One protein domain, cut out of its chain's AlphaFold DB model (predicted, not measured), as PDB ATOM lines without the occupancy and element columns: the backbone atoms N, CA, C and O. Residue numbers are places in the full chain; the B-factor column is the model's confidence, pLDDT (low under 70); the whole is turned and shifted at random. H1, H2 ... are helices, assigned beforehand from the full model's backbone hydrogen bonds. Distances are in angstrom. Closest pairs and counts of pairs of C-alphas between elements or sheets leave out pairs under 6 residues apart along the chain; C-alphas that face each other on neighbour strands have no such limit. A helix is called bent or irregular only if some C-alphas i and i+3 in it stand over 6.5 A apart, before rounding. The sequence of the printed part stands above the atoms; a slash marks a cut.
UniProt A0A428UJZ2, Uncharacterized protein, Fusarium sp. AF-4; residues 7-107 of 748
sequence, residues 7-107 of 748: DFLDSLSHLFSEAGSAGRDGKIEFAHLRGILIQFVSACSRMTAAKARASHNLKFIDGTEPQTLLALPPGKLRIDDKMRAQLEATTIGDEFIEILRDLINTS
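Overview. This is residues 7 to 107 of the 748 residues of an uncharacterized protein of Fusarium sp. AF-4 (UniProt A0A428UJZ2). The kinked helix H2 runs through the middle of a body of helices, and H1 folds back beside its first part as a helical hairpin that opens toward the far ends. H5 lies side by side with H1, short H3 packs on the last part of H2, short H4 lies near the middle of H2, and residues 67 to 74 of a long link run lengthwise across the open side of the hairpin. The printed part has 101 residues with five named helices, in the order H1, H2, H3, H4, H5, and no named strand; the class is all helix. It is compact, with a radius of gyration of the C-alphas of 12.8 A, and its outline is rounded, spanning 37 by 27 by 22 A.

Along the chain. H1 is residues 7 to 19, 18.1 A long, and its C-alpha 7 is at (159.204, 182.251, 222.650). H2, the longest helix, is residues 26 to 44, 24.8 A from C-alpha 26 at (164.758, 192.519, 240.113) to C-alpha 44. It has a kink of 40 degrees near residue 33, and is neither bent nor irregular, but only just: C-alphas 32 and 35 are 6.3 A apart. H3 is residues 49 to 55 and H4 residues 81 to 87. H5 is residues 93 to 106, 20.1 A long, and ends with C-alpha 106 at (167.632, 192.774, 211.734).

Arrangement. H2 is the hub, touching three other helices. With residues 26 to 30 alone it touches residues 16 to 19 of H1, the other helix of the hairpin, at a shallow tilt of 32 degrees, opposite ways; the closest C-alphas are those of Ala 19 and Gly 26, 4.9 A apart. Residues 40 to 44 of H2 touch H3 at a steep tilt of 56 degrees, with the C-alphas of Ala 43 and Ala 52 closest at 5.6 A. Residues 34 to 38 of H2 only just touch H4, with 3 pairs of C-alphas within 8 A, closest at Ile 38 and Arg 84, 7.3 A. H5 touches H1, opposite ways at a shallow tilt of 6 degrees, closest at the C-alphas of Leu 9 and Ile 97, 6.3 A. H5 is close to but not clearly touching H2. H3 is apart from H1, H4 and H5. Each O i to N i+4 pair is within hydrogen-bond range in H1, H3, H4 and H5, and 13 of 15 are in H2.

Size, cuts and confidence. The C-alphas farthest apart are those of Gly 23 and Ser 107, 37.7 A. The printed part has no cut. The link from H3 to H4, residues 56 to 80, is long. The mean pLDDT of the printed part is 82.2; residue 49, residues 75 to 76 and residues 106 to 107 are under 70.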
ATOM      1  N   ASP A   7     159.293 183.172 221.521       85.50
ATOM      2  CA  ASP A   7     159.204 182.251 222.650       85.50
ATOM      3  C   ASP A   7     160.435 182.361 223.579       85.50
ATOM      4  O   ASP A   7     160.341 182.160 224.787       85.50
ATOM      5  N   PHE A   8     161.591 182.744 223.018       88.56
ATOM      6  CA  PHE A   8     162.814 183.049 223.761       88.56
ATOM      7  C   PHE A   8     162.736 184.394 224.495       88.56
ATOM      8  O   PHE A   8     162.982 184.438 225.699       88.56
ATOM      9  N   LEU A   9     162.362 185.471 223.800       89.06
ATOM     10  CA  LEU A   9     162.201 186.807 224.389       89.06
ATOM     11  C   LEU A   9     161.087 186.840 225.449       89.06
ATOM     12  O   LEU A   9     161.243 187.477 226.487       89.06
ATOM     13  N   ASP A  10     159.999 186.113 225.211       88.56
ATOM     14  CA  ASP A  10     158.876 185.979 226.133       88.56
ATOM     15  C   ASP A  10     159.317 185.200 227.385       88.56
ATOM     16  O   ASP A  10     159.052 185.633 228.505       88.56
ATOM     17  N   SER A  11     160.100 184.120 227.231       90.50
ATOM     18  CA  SER A  11     160.689 183.408 228.378       90.50
ATOM     19  C   SER A  11     161.727 184.234 229.160       90.50
ATOM     20  O   SER A  11     161.838 184.061 230.369       90.50
ATOM     21  N   LEU A  12     162.437 185.178 228.524       90.06
ATOM     22  CA  LEU A  12     163.275 186.157 229.237       90.06
ATOM     23  C   LEU A  12     162.427 187.165 230.028       90.06
ATOM     24  O   LEU A  12     162.763 187.483 231.164       90.06
ATOM     25  N   SER A  13     161.314 187.634 229.455       89.56
ATOM     26  CA  SER A  13     160.373 188.538 230.129       89.56
ATOM     27  C   SER A  13     159.754 187.888 231.372       89.56
ATOM     28  O   SER A  13     159.750 188.477 232.453       89.56
ATOM     29  N   HIS A  14     159.324 186.625 231.260       89.62
ATOM     30  CA  HIS A  14     158.859 185.844 232.407       89.62
ATOM     31  C   HIS A  14     159.956 185.664 233.471       89.62
ATOM     32  O   HIS A  14     159.692 185.932 234.640       89.62
ATOM     33  N   LEU A  15     161.193 185.335 233.073       89.75
ATOM     34  CA  LEU A  15     162.321 185.160 233.995       89.75
ATOM     35  C   LEU A  15     162.660 186.455 234.752       89.75
ATOM     36  O   LEU A  15     162.955 186.410 235.943       89.75
ATOM     37  N   PHE A  16     162.603 187.618 234.097       89.69
ATOM     38  CA  PHE A  16     162.865 188.908 234.747       89.69
ATOM     39  C   PHE A  16     161.691 189.395 235.613       89.69
ATOM     40  O   PHE A  16     161.917 190.036 236.638       89.69
ATOM     41  N   SER A  17     160.452 189.037 235.265       87.56
ATOM     42  CA  SER A  17     159.281 189.238 236.132       87.56
ATOM     43  C   SER A  17     159.360 188.368 237.397       87.56
ATOM     44  O   SER A  17     159.106 188.837 238.508       87.56
ATOM     45  N   GLU A  18     159.803 187.116 237.257       88.25
ATOM     46  CA  GLU A  18     160.062 186.198 238.371       88.25
ATOM     47  C   GLU A  18     161.236 186.671 239.247       88.25
ATOM     48  O   GLU A  18     161.148 186.624 240.473       88.25
ATOM     49  N   ALA A  19     162.296 187.212 238.639       83.50
ATOM     50  CA  ALA A  19     163.432 187.820 239.336       83.50
ATOM     51  C   ALA A  19     163.043 189.035 240.205       83.50
ATOM     52  O   ALA A  19     163.678 189.292 241.222       83.50
ATOM     53  N   GLY A  20     162.006 189.782 239.813       81.75
ATOM     54  CA  GLY A  20     161.423 190.878 240.600       81.75
ATOM     55  C   GLY A  20     160.280 190.460 241.536       81.75
ATOM     56  O   GLY A  20     159.593 191.326 242.078       81.75
ATOM     57  N   SER A  21     160.032 189.156 241.689       79.50
ATOM     58  CA  SER A  21     158.961 188.603 242.526       79.50
ATOM     59  C   SER A  21     159.486 188.105 243.882       79.50
ATOM     60  O   SER A  21     160.679 188.162 244.174       79.50
ATOM     61  N   ALA A  22     158.580 187.654 244.758       76.19
ATOM     62  CA  ALA A  22     158.896 187.112 246.091       76.19
ATOM     63  C   ALA A  22     159.739 188.034 247.011       76.19
ATOM     64  O   ALA A  22     160.367 187.566 247.954       76.19
ATOM     65  N   GLY A  23     159.733 189.351 246.766       74.81
ATOM     66  CA  GLY A  23     160.453 190.346 247.574       74.81
ATOM     67  C   GLY A  23     161.895 190.634 247.135       74.81
ATOM     68  O   GLY A  23     162.557 191.450 247.777       74.81
ATOM     69  N   ARG A  24     162.378 190.017 246.050       82.19
ATOM     70  CA  ARG A  24     163.717 190.261 245.486       82.19
ATOM     71  C   ARG A  24     163.771 191.562 244.674       82.19
ATOM     72  O   ARG A  24     162.805 191.936 244.007       82.19
ATOM     73  N   ASP A  25     164.913 192.256 244.701       84.44
ATOM     74  CA  ASP A  25     165.147 193.406 243.815       84.44
ATOM     75  C   ASP A  25     165.545 192.905 242.422       84.44
ATOM     76  O   ASP A  25     166.697 192.536 242.169       84.44
ATOM     77  N   GLY A  26     164.583 192.950 241.499       82.31
ATOM     78  CA  GLY A  26     164.758 192.519 240.113       82.31
ATOM     79  C   GLY A  26     165.899 193.214 239.356       82.31
ATOM     80  O   GLY A  26     166.355 192.671 238.354       82.31
ATOM     81  N   LYS A  27     166.418 194.368 239.810       83.56
ATOM     82  CA  LYS A  27     167.624 194.983 239.218       83.56
ATOM     83  C   LYS A  27     168.906 194.290 239.663       83.56
ATOM     84  O   LYS A  27     169.828 194.154 238.859       83.56
ATOM     85  N   ILE A  28     168.972 193.865 240.924       84.44
ATOM     86  CA  ILE A  28     170.134 193.163 241.479       84.44
ATOM     87  C   ILE A  28     170.156 191.729 240.930       84.44
ATOM     88  O   ILE A  28     171.180 191.297 240.401       84.44
ATOM     89  N   GLU A  29     169.005 191.051 240.922       87.00
ATOM     90  CA  GLU A  29     168.844 189.735 240.285       87.00
ATOM     91  C   GLU A  29     169.131 189.784 238.776       87.00
ATOM     92  O   GLU A  29     169.871 188.946 238.259       87.00
ATOM     93  N   PHE A  30     168.642 190.801 238.050       89.38
ATOM     94  CA  PHE A  30     169.012 190.980 236.643       89.38
ATOM     95  C   PHE A  30     170.526 191.162 236.473       89.38
ATOM     96  O   PHE A  30     171.116 190.526 235.601       89.38
ATOM     97  N   ALA A  31     171.184 191.979 237.304       85.94
ATOM     98  CA  ALA A  31     172.630 192.184 237.219       85.94
ATOM     99  C   ALA A  31     173.431 190.879 237.419       85.94
ATOM    100  O   ALA A  31     174.446 190.694 236.740       85.94
ATOM    101  N   HIS A  32     172.946 189.974 238.278       87.25
ATOM    102  CA  HIS A  32     173.481 188.623 238.472       87.25
ATOM    103  C   HIS A  32     173.227 187.726 237.241       87.25
ATOM    104  O   HIS A  32     174.170 187.286 236.573       87.25
ATOM    105  N   LEU A  33     171.957 187.529 236.868       88.06
ATOM    106  CA  LEU A  33     171.535 186.640 235.776       88.06
ATOM    107  C   LEU A  33     172.101 187.045 234.406       88.06
ATOM    108  O   LEU A  33     172.425 186.183 233.587       88.06
ATOM    109  N   ARG A  34     172.264 188.348 234.143       89.62
ATOM    110  CA  ARG A  34     172.771 188.916 232.880       89.62
ATOM    111  C   ARG A  34     174.087 188.283 232.423       89.62
ATOM    112  O   ARG A  34     174.239 187.990 231.238       89.62
ATOM    113  N   GLY A  35     175.022 188.030 233.343       85.38
ATOM    114  CA  GLY A  35     176.294 187.372 233.020       85.38
ATOM    115  C   GLY A  35     176.100 185.929 232.546       85.38
ATOM    116  O   GLY A  35     176.629 185.538 231.502       85.38
ATOM    117  N   ILE A  36     175.282 185.165 233.275       88.44
ATOM    118  CA  ILE A  36     174.962 183.760 232.985       88.44
ATOM    119  C   ILE A  36     174.212 183.652 231.647       88.44
ATOM    120  O   ILE A  36     174.565 182.830 230.804       88.44
ATOM    121  N   LEU A  37     173.248 184.540 231.388       88.44
ATOM    122  CA  LEU A  37     172.463 184.573 230.148       88.44
ATOM    123  C   LEU A  37     173.319 184.863 228.903       88.44
ATOM    124  O   LEU A  37     173.140 184.216 227.869       88.44
ATOM    125  N   ILE A  38     174.289 185.781 228.987       88.25
ATOM    126  CA  ILE A  38     175.231 186.055 227.885       88.25
ATOM    127  C   ILE A  38     176.101 184.824 227.594       88.25
ATOM    128  O   ILE A  38     176.341 184.493 226.426       88.25
ATOM    129  N   GLN A  39     176.550 184.111 228.633       86.25
ATOM    130  CA  GLN A  39     177.309 182.869 228.477       86.25
ATOM    131  C   GLN A  39     176.442 181.747 227.880       86.25
ATOM    132  O   GLN A  39     176.831 181.174 226.860       86.25
ATOM    133  N   PHE A  40     175.234 181.518 228.410       86.88
ATOM    134  CA  PHE A  40     174.254 180.542 227.917       86.88
ATOM    135  C   PHE A  40     173.921 180.739 226.430       86.88
ATOM    136  O   PHE A  40     173.980 179.792 225.641       86.88
ATOM    137  N   VAL A  41     173.634 181.973 226.001       85.81
ATOM    138  CA  VAL A  41     173.364 182.275 224.585       85.81
ATOM    139  C   VAL A  41     174.607 182.042 223.719       85.81
ATOM    140  O   VAL A  41     174.500 181.492 222.618       85.81
ATOM    141  N   SER A  42     175.805 182.383 224.209       84.69
ATOM    142  CA  SER A  42     177.053 182.079 223.496       84.69
ATOM    143  C   SER A  42     177.296 180.565 223.388       84.69
ATOM    144  O   SER A  42     177.693 180.083 222.323       84.69
ATOM    145  N   ALA A  43     176.989 179.796 224.437       83.44
ATOM    146  CA  ALA A  43     177.088 178.339 224.477       83.44
ATOM    147  C   ALA A  43     176.104 177.660 223.510       83.44
ATOM    148  O   ALA A  43     176.516 176.783 222.748       83.44
ATOM    149  N   CYS A  44     174.853 178.123 223.436       81.44
ATOM    150  CA  CYS A  44     173.851 177.653 222.469       81.44
ATOM    151  C   CYS A  44     174.301 177.775 220.996       81.44
ATOM    152  O   CYS A  44     173.809 177.040 220.142       81.44
ATOM    153  N   SER A  45     175.270 178.645 220.677       75.00
ATOM    154  CA  SER A  45     175.865 178.733 219.331       75.00
ATOM    155  C   SER A  45     176.967 177.691 219.043       75.00
ATOM    156  O   SER A  45     177.434 177.592 217.904       75.00
ATOM    157  N   ARG A  46     177.402 176.929 220.062       76.31
ATOM    158  CA  ARG A  46     178.579 176.032 220.040       76.31
ATOM    159  C   ARG A  46     178.290 174.591 220.484       76.31
ATOM    160  O   ARG A  46     179.034 173.695 220.091       76.31
ATOM    161  N   MET A  47     177.260 174.354 221.299       78.81
ATOM    162  CA  MET A  47     176.916 173.034 221.852       78.81
ATOM    163  C   MET A  47     175.406 172.746 221.800       78.81
ATOM    164  O   MET A  47     174.612 173.592 221.400       78.81
ATOM    165  N   THR A  48     175.001 171.527 222.167       77.25
ATOM    166  CA  THR A  48     173.589 171.112 222.172       77.25
ATOM    167  C   THR A  48     172.792 171.802 223.278       77.25
ATOM    168  O   THR A  48     173.317 172.079 224.352       77.25
ATOM    169  N   ALA A  49     171.495 172.013 223.038       69.00
ATOM    170  CA  ALA A  49     170.559 172.661 223.961       69.00
ATOM    171  C   ALA A  49     170.604 172.116 225.401       69.00
ATOM    172  O   ALA A  49     170.710 172.890 226.351       69.00
ATOM    173  N   ALA A  50     170.571 170.788 225.561       71.44
ATOM    174  CA  ALA A  50     170.647 170.141 226.871       71.44
ATOM    175  C   ALA A  50     171.976 170.445 227.584       71.44
ATOM    176  O   ALA A  50     171.975 170.819 228.753       71.44
ATOM    177  N   LYS A  51     173.106 170.379 226.862       77.00
ATOM    178  CA  LYS A  51     174.422 170.681 227.437       77.00
ATOM    179  C   LYS A  51     174.599 172.170 227.741       77.00
ATOM    180  O   LYS A  51     175.252 172.499 228.722       77.00
ATOM    181  N   ALA A  52     174.005 173.065 226.948       77.00
ATOM    182  CA  ALA A  52     174.032 174.503 227.212       77.00
ATOM    183  C   ALA A  52     173.309 174.851 228.524       77.00
ATOM    184  O   ALA A  52     173.868 175.598 229.319       77.00
ATOM    185  N   ARG A  53     172.132 174.251 228.778       75.12
ATOM    186  CA  ARG A  53     171.403 174.383 230.054       75.12
ATOM    187  C   ARG A  53     172.203 173.803 231.225       75.12
ATOM    188  O   ARG A  53     172.506 174.528 232.159       75.12
ATOM    189  N   ALA A  54     172.650 172.548 231.123       74.94
ATOM    190  CA  ALA A  54     173.400 171.875 232.190       74.94
ATOM    191  C   ALA A  54     174.764 172.517 232.533       74.94
ATOM    192  O   ALA A  54     175.309 172.250 233.594       74.94
ATOM    193  N   SER A  55     175.337 173.347 231.650       75.12
ATOM    194  CA  SER A  55     176.601 174.068 231.905       75.12
ATOM    195  C   SER A  55     176.424 175.526 232.338       75.12
ATOM    196  O   SER A  55     177.410 176.169 232.685       75.12
ATOM    197  N   HIS A  56     175.199 176.054 232.303       79.31
ATOM    198  CA  HIS A  56     174.869 177.430 232.682       79.31
ATOM    199  C   HIS A  56     173.531 177.408 233.423       79.31
ATOM    200  O   HIS A  56     172.537 177.958 232.939       79.31
ATOM    201  N   ASN A  57     173.494 176.697 234.554       78.12
ATOM    202  CA  ASN A  57     172.296 176.649 235.379       78.12
ATOM    203  C   ASN A  57     171.961 178.069 235.870       78.12
ATOM    204  O   ASN A  57     172.857 178.841 236.220       78.12
ATOM    205  N   LEU A  58     170.681 178.422 235.836       83.44
ATOM    206  CA  LEU A  58     170.198 179.730 236.255       83.44
ATOM    207  C   LEU A  58     169.781 179.609 237.717       83.44
ATOM    208  O   LEU A  58     168.918 178.803 238.039       83.44
ATOM    209  N   LYS A  59     170.389 180.410 238.586       86.38
ATOM    210  CA  LYS A  59     169.987 180.554 239.987       86.38
ATOM    211  C   LYS A  59     169.843 182.036 240.309       86.38
ATOM    212  O   LYS A  59     170.518 182.870 239.700       86.38
ATOM    213  N   PHE A  60     168.940 182.344 241.226       86.19
ATOM    214  CA  PHE A  60     168.821 183.662 241.838       86.19
ATOM    215  C   PHE A  60     169.890 183.839 242.931       86.19
ATOM    216  O   PHE A  60     170.589 182.888 243.287       86.19
ATOM    217  N   ILE A  61     170.047 185.053 243.464       84.62
ATOM    218  CA  ILE A  61     171.112 185.371 244.438       84.62
ATOM    219  C   ILE A  61     170.929 184.617 245.768       84.62
ATOM    220  O   ILE A  61     171.909 184.346 246.460       84.62
ATOM    221  N   ASP A  62     169.696 184.235 246.101       79.69
ATOM    222  CA  ASP A  62     169.352 183.371 247.241       79.69
ATOM    223  C   ASP A  62     169.621 181.866 247.001       79.69
ATOM    224  O   ASP A  62     169.422 181.055 247.901       79.69
ATOM    225  N   GLY A  63     170.096 181.486 245.807       79.06
ATOM    226  CA  GLY A  63     170.381 180.103 245.413       79.06
ATOM    227  C   GLY A  63     169.190 179.338 244.820       79.06
ATOM    228  O   GLY A  63     169.387 178.238 244.288       79.06
ATOM    229  N   THR A  64     167.980 179.907 244.854       84.88
ATOM    230  CA  THR A  64     166.773 179.263 244.311       84.88
ATOM    231  C   THR A  64     166.794 179.207 242.779       84.88
ATOM    232  O   THR A  64     167.399 180.050 242.108       84.88
ATOM    233  N   GLU A  65     166.159 178.182 242.203       85.19
ATOM    234  CA  GLU A  65     166.079 177.998 240.746       85.19
ATOM    235  C   GLU A  65     164.794 178.627 240.172       85.19
ATOM    236  O   GLU A  65     163.741 178.555 240.812       85.19
ATOM    237  N   PRO A  66     164.839 179.229 238.968       85.56
ATOM    238  CA  PRO A  66     163.671 179.826 238.341       85.56
ATOM    239  C   PRO A  66     162.694 178.768 237.826       85.56
ATOM    240  O   PRO A  66     163.052 177.869 237.061       85.56
ATOM    241  N   GLN A  67     161.418 178.950 238.154       83.69
ATOM    242  CA  GLN A  67     160.302 178.183 237.602       83.69
ATOM    243  C   GLN A  67     160.118 178.470 236.100       83.69
ATOM    244  O   GLN A  67     159.606 177.629 235.352       83.69
ATOM    245  N   THR A  68     160.561 179.639 235.624       84.19
ATOM    246  CA  THR A  68     160.555 179.989 234.200       84.19
ATOM    247  C   THR A  68     161.562 179.156 233.399       84.19
ATOM    248  O   THR A  68     162.749 179.477 233.297       84.19
ATOM    249  N   LEU A  69     161.058 178.124 232.718       80.81
ATOM    250  CA  LEU A  69     161.819 177.317 231.760       80.81
ATOM    251  C   LEU A  69     162.264 178.143 230.537       80.81
ATOM    252  O   LEU A  69     161.555 178.228 229.532       80.81
ATOM    253  N   LEU A  70     163.473 178.710 230.596       83.62
ATOM    254  CA  LEU A  70     164.050 179.522 229.520       83.62
ATOM    255  C   LEU A  70     164.090 178.751 228.186       83.62
ATOM    256  O   LEU A  70     164.724 177.692 228.070       83.62
ATOM    257  N   ALA A  71     163.431 179.289 227.157       85.62
ATOM    258  CA  ALA A  71     163.408 178.698 225.823       85.62
ATOM    259  C   ALA A  71     164.767 178.856 225.109       85.62
ATOM    260  O   ALA A  71     165.701 179.484 225.607       85.62
ATOM    261  N   LEU A  72     164.920 178.235 223.939       82.00
ATOM    262  CA  LEU A  72     166.196 178.253 223.220       82.00
ATOM    263  C   LEU A  72     166.305 179.486 222.311       82.00
ATOM    264  O   LEU A  72     165.363 179.760 221.564       82.00
ATOM    265  N   PRO A  73     167.453 180.192 222.294       82.94
ATOM    266  CA  PRO A  73     167.663 181.293 221.364       82.94
ATOM    267  C   PRO A  73     167.575 180.795 219.910       82.94
ATOM    268  O   PRO A  73     168.055 179.697 219.600       82.94
ATOM    269  N   PRO A  74     166.993 181.579 218.982       79.50
ATOM    270  CA  PRO A  74     166.834 181.155 217.595       79.50
ATOM    271  C   PRO A  74     168.206 180.896 216.958       79.50
ATOM    272  O   PRO A  74     169.078 181.754 217.003       79.50
ATOM    273  N   GLY A  75     168.402 179.741 216.309       66.69
ATOM    274  CA  GLY A  75     169.721 179.226 215.873       66.69
ATOM    275  C   GLY A  75     170.514 180.035 214.823       66.69
ATOM    276  O   GLY A  75     171.481 179.523 214.259       66.69
ATOM    277  N   LYS A  76     170.111 181.276 214.530       62.56
ATOM    278  CA  LYS A  76     170.902 182.286 213.802       62.56
ATOM    279  C   LYS A  76     171.571 183.309 214.737       62.56
ATOM    280  O   LYS A  76     172.480 184.002 214.291       62.56
ATOM    281  N   LEU A  77     171.131 183.401 215.994       76.00
ATOM    282  CA  LEU A  77     171.617 184.342 216.998       76.00
ATOM    283  C   LEU A  77     173.093 184.065 217.317       76.00
ATOM    284  O   LEU A  77     173.485 182.928 217.589       76.00
ATOM    285  N   ARG A  78     173.921 185.109 217.267       76.69
ATOM    286  CA  ARG A  78     175.344 185.072 217.620       76.69
ATOM    287  C   ARG A  78     175.700 186.362 218.332       76.69
ATOM    288  O   ARG A  78     175.321 187.424 217.857       76.69
ATOM    289  N   ILE A  79     176.417 186.255 219.446       80.75
ATOM    290  CA  ILE A  79     176.944 187.407 220.179       80.75
ATOM    291  C   ILE A  79     178.389 187.620 219.728       80.75
ATOM    292  O   ILE A  79     179.273 186.863 220.128       80.75
ATOM    293  N   ASP A  80     178.600 188.637 218.895       78.38
ATOM    294  CA  ASP A  80     179.931 189.150 218.553       78.38
ATOM    295  C   ASP A  80     180.457 190.058 219.685       78.38
ATOM    296  O   ASP A  80     179.676 190.602 220.470       78.38
ATOM    297  N   ASP A  81     181.771 190.280 219.766       77.81
ATOM    298  CA  ASP A  81     182.414 190.958 220.912       77.81
ATOM    299  C   ASP A  81     181.878 192.380 221.171       77.81
ATOM    300  O   ASP A  81     181.714 192.799 222.317       77.81
ATOM    301  N   LYS A  82     181.509 193.111 220.108       78.19
ATOM    302  CA  LYS A  82     180.847 194.420 220.233       78.19
ATOM    303  C   LYS A  82     179.472 194.312 220.905       78.19
ATOM    304  O   LYS A  82     179.120 195.171 221.705       78.19
ATOM    305  N   MET A  83     178.696 193.278 220.584       74.25
ATOM    306  CA  MET A  83     177.371 193.068 221.175       74.25
ATOM    307  C   MET A  83     177.467 192.585 222.616       74.25
ATOM    308  O   MET A  83     176.651 192.988 223.437       74.25
ATOM    309  N   ARG A  84     178.471 191.756 222.929       84.50
ATOM    310  CA  ARG A  84     178.801 191.370 224.305       84.50
ATOM    311  C   ARG A  84     178.956 192.624 225.169       84.50
ATOM    312  O   ARG A  84     178.231 192.760 226.143       84.50
ATOM    313  N   ALA A  85     179.781 193.580 224.738       83.75
ATOM    314  CA  ALA A  85     179.966 194.847 225.448       83.75
ATOM    315  C   ALA A  85     178.681 195.699 225.569       83.75
ATOM    316  O   ALA A  85     178.556 196.475 226.511       83.75
ATOM    317  N   GLN A  86     177.711 195.563 224.654       83.38
ATOM    318  CA  GLN A  86     176.407 196.238 224.763       83.38
ATOM    319  C   GLN A  86     175.477 195.542 225.776       83.38
ATOM    320  O   GLN A  86     174.852 196.216 226.589       83.38
ATOM    321  N   LEU A  87     175.426 194.206 225.778       86.75
ATOM    322  CA  LEU A  87     174.637 193.409 226.731       86.75
ATOM    323  C   LEU A  87     175.247 193.413 228.150       86.75
ATOM    324  O   LEU A  87     174.529 193.311 229.140       86.75
ATOM    325  N   GLU A  88     176.567 193.579 228.267       86.00
ATOM    326  CA  GLU A  88     177.285 193.794 229.535       86.00
ATOM    327  C   GLU A  88     177.151 195.251 230.046       86.00
ATOM    328  O   GLU A  88     177.479 195.526 231.204       86.00
ATOM    329  N   ALA A  89     176.609 196.175 229.239       85.62
ATOM    330  CA  ALA A  89     176.349 197.569 229.622       85.62
ATOM    331  C   ALA A  89     174.903 197.840 230.088       85.62
ATOM    332  O   ALA A  89     174.707 198.717 230.927       85.62
ATOM    333  N   THR A  90     173.897 197.096 229.606       86.56
ATOM    334  CA  THR A  90     172.493 197.258 230.045       86.56
ATOM    335  C   THR A  90     172.317 196.933 231.525       86.56
ATOM    336  O   THR A  90     172.782 195.884 231.984       86.56
ATOM    337  N   THR A  91     171.607 197.792 232.258       80.56
ATOM    338  CA  THR A  91     171.296 197.630 233.695       80.56
ATOM    339  C   THR A  91     169.818 197.324 233.961       80.56
ATOM    340  O   THR A  91     169.429 197.144 235.114       80.56
ATOM    341  N   ILE A  92     169.002 197.232 232.905       85.56
ATOM    342  CA  ILE A  92     167.562 196.953 232.955       85.56
ATOM    343  C   ILE A  92     167.247 195.760 232.037       85.56
ATOM    344  O   ILE A  92     167.737 195.693 230.907       85.56
ATOM    345  N   GLY A  93     166.412 194.827 232.509       84.06
ATOM    346  CA  GLY A  93     166.040 193.615 231.766       84.06
ATOM    347  C   GLY A  93     165.308 193.887 230.447       84.06
ATOM    348  O   GLY A  93     165.581 193.226 229.447       84.06
ATOM    349  N   ASP A  94     164.452 194.910 230.409       84.44
ATOM    350  CA  ASP A  94     163.735 195.306 229.191       84.44
ATOM    351  C   ASP A  94     164.690 195.804 228.095       84.44
ATOM    352  O   ASP A  94     164.570 195.397 226.943       84.44
ATOM    353  N   GLU A  95     165.705 196.608 228.441       86.38
ATOM    354  CA  GLU A  95     166.726 197.070 227.484       86.38
ATOM    355  C   GLU A  95     167.503 195.893 226.874       86.38
ATOM    356  O   GLU A  95     167.780 195.865 225.674       86.38
ATOM    357  N   PHE A  96     167.820 194.888 227.694       87.69
ATOM    358  CA  PHE A  96     168.472 193.651 227.263       87.69
ATOM    359  C   PHE A  96     167.572 192.835 226.315       87.69
ATOM    360  O   PHE A  96     168.054 192.309 225.308       87.69
ATOM    361  N   ILE A  97     166.261 192.781 226.579       88.56
ATOM    362  CA  ILE A  97     165.269 192.151 225.693       88.56
ATOM    363  C   ILE A  97     165.146 192.911 224.366       88.56
ATOM    364  O   ILE A  97     165.159 192.263 223.318       88.56
ATOM    365  N   GLU A  98     165.081 194.247 224.364       85.94
ATOM    366  CA  GLU A  98     164.993 195.027 223.119       85.94
ATOM    367  C   GLU A  98     166.259 194.889 222.255       85.94
ATOM    368  O   GLU A  98     166.143 194.672 221.049       85.94
ATOM    369  N   ILE A  99     167.467 194.904 222.840       85.12
ATOM    370  CA  ILE A  99     168.718 194.678 222.084       85.12
ATOM    371  C   ILE A  99     168.719 193.295 221.407       85.12
ATOM    372  O   ILE A  99     169.139 193.161 220.253       85.12
ATOM    373  N   LEU A 100     168.230 192.258 222.095       84.88
ATOM    374  CA  LEU A 100     168.100 190.919 221.515       84.88
ATOM    375  C   LEU A 100     166.991 190.856 220.452       84.88
ATOM    376  O   LEU A 100     167.177 190.213 219.415       84.88
ATOM    377  N   ARG A 101     165.868 191.551 220.664       86.81
ATOM    378  CA  ARG A 101     164.743 191.645 219.721       86.81
ATOM    379  C   ARG A 101     165.149 192.327 218.416       86.81
ATOM    380  O   ARG A 101     164.867 191.793 217.341       86.81
ATOM    381  N   ASP A 102     165.863 193.444 218.493       82.31
ATOM    382  CA  ASP A 102     166.381 194.150 217.320       82.31
ATOM    383  C   ASP A 102     167.366 193.283 216.530       82.31
ATOM    384  O   ASP A 102     167.309 193.260 215.299       82.31
ATOM    385  N   LEU A 103     168.218 192.490 217.188       74.56
ATOM    386  CA  LEU A 103     169.121 191.575 216.480       74.56
ATOM    387  C   LEU A 103     168.378 190.417 215.786       74.56
ATOM    388  O   LEU A 103     168.723 190.021 214.667       74.56
ATOM    389  N   ILE A 104     167.340 189.879 216.433       80.31
ATOM    390  CA  ILE A 104     166.462 188.848 215.859       80.31
ATOM    391  C   ILE A 104     165.747 189.390 214.612       80.31
ATOM    392  O   ILE A 104     165.708 188.709 213.587       80.31
ATOM    393  N   ASN A 105     165.263 190.635 214.661       75.50
ATOM    394  CA  ASN A 105     164.544 191.283 213.561       75.50
ATOM    395  C   ASN A 105     165.457 191.792 212.428       75.50
ATOM    396  O   ASN A 105     165.075 191.734 211.259       75.50
ATOM    397  N   THR A 106     166.666 192.271 212.737       65.50
ATOM    398  CA  THR A 106     167.632 192.774 211.734       65.50
ATOM    399  C   THR A 106     168.429 191.666 211.040       65.50
ATOM    400  O   THR A 106     169.053 191.912 210.005       65.50
ATOM    401  N   SER A 107     168.373 190.429 211.547       53.59
ATOM    402  CA  SER A 107     168.962 189.244 210.911       53.59
ATOM    403  C   SER A 107     168.334 188.976 209.527       53.59
ATOM    404  O   SER A 107     167.179 188.554 209.445       53.59
TER     405      SER A 107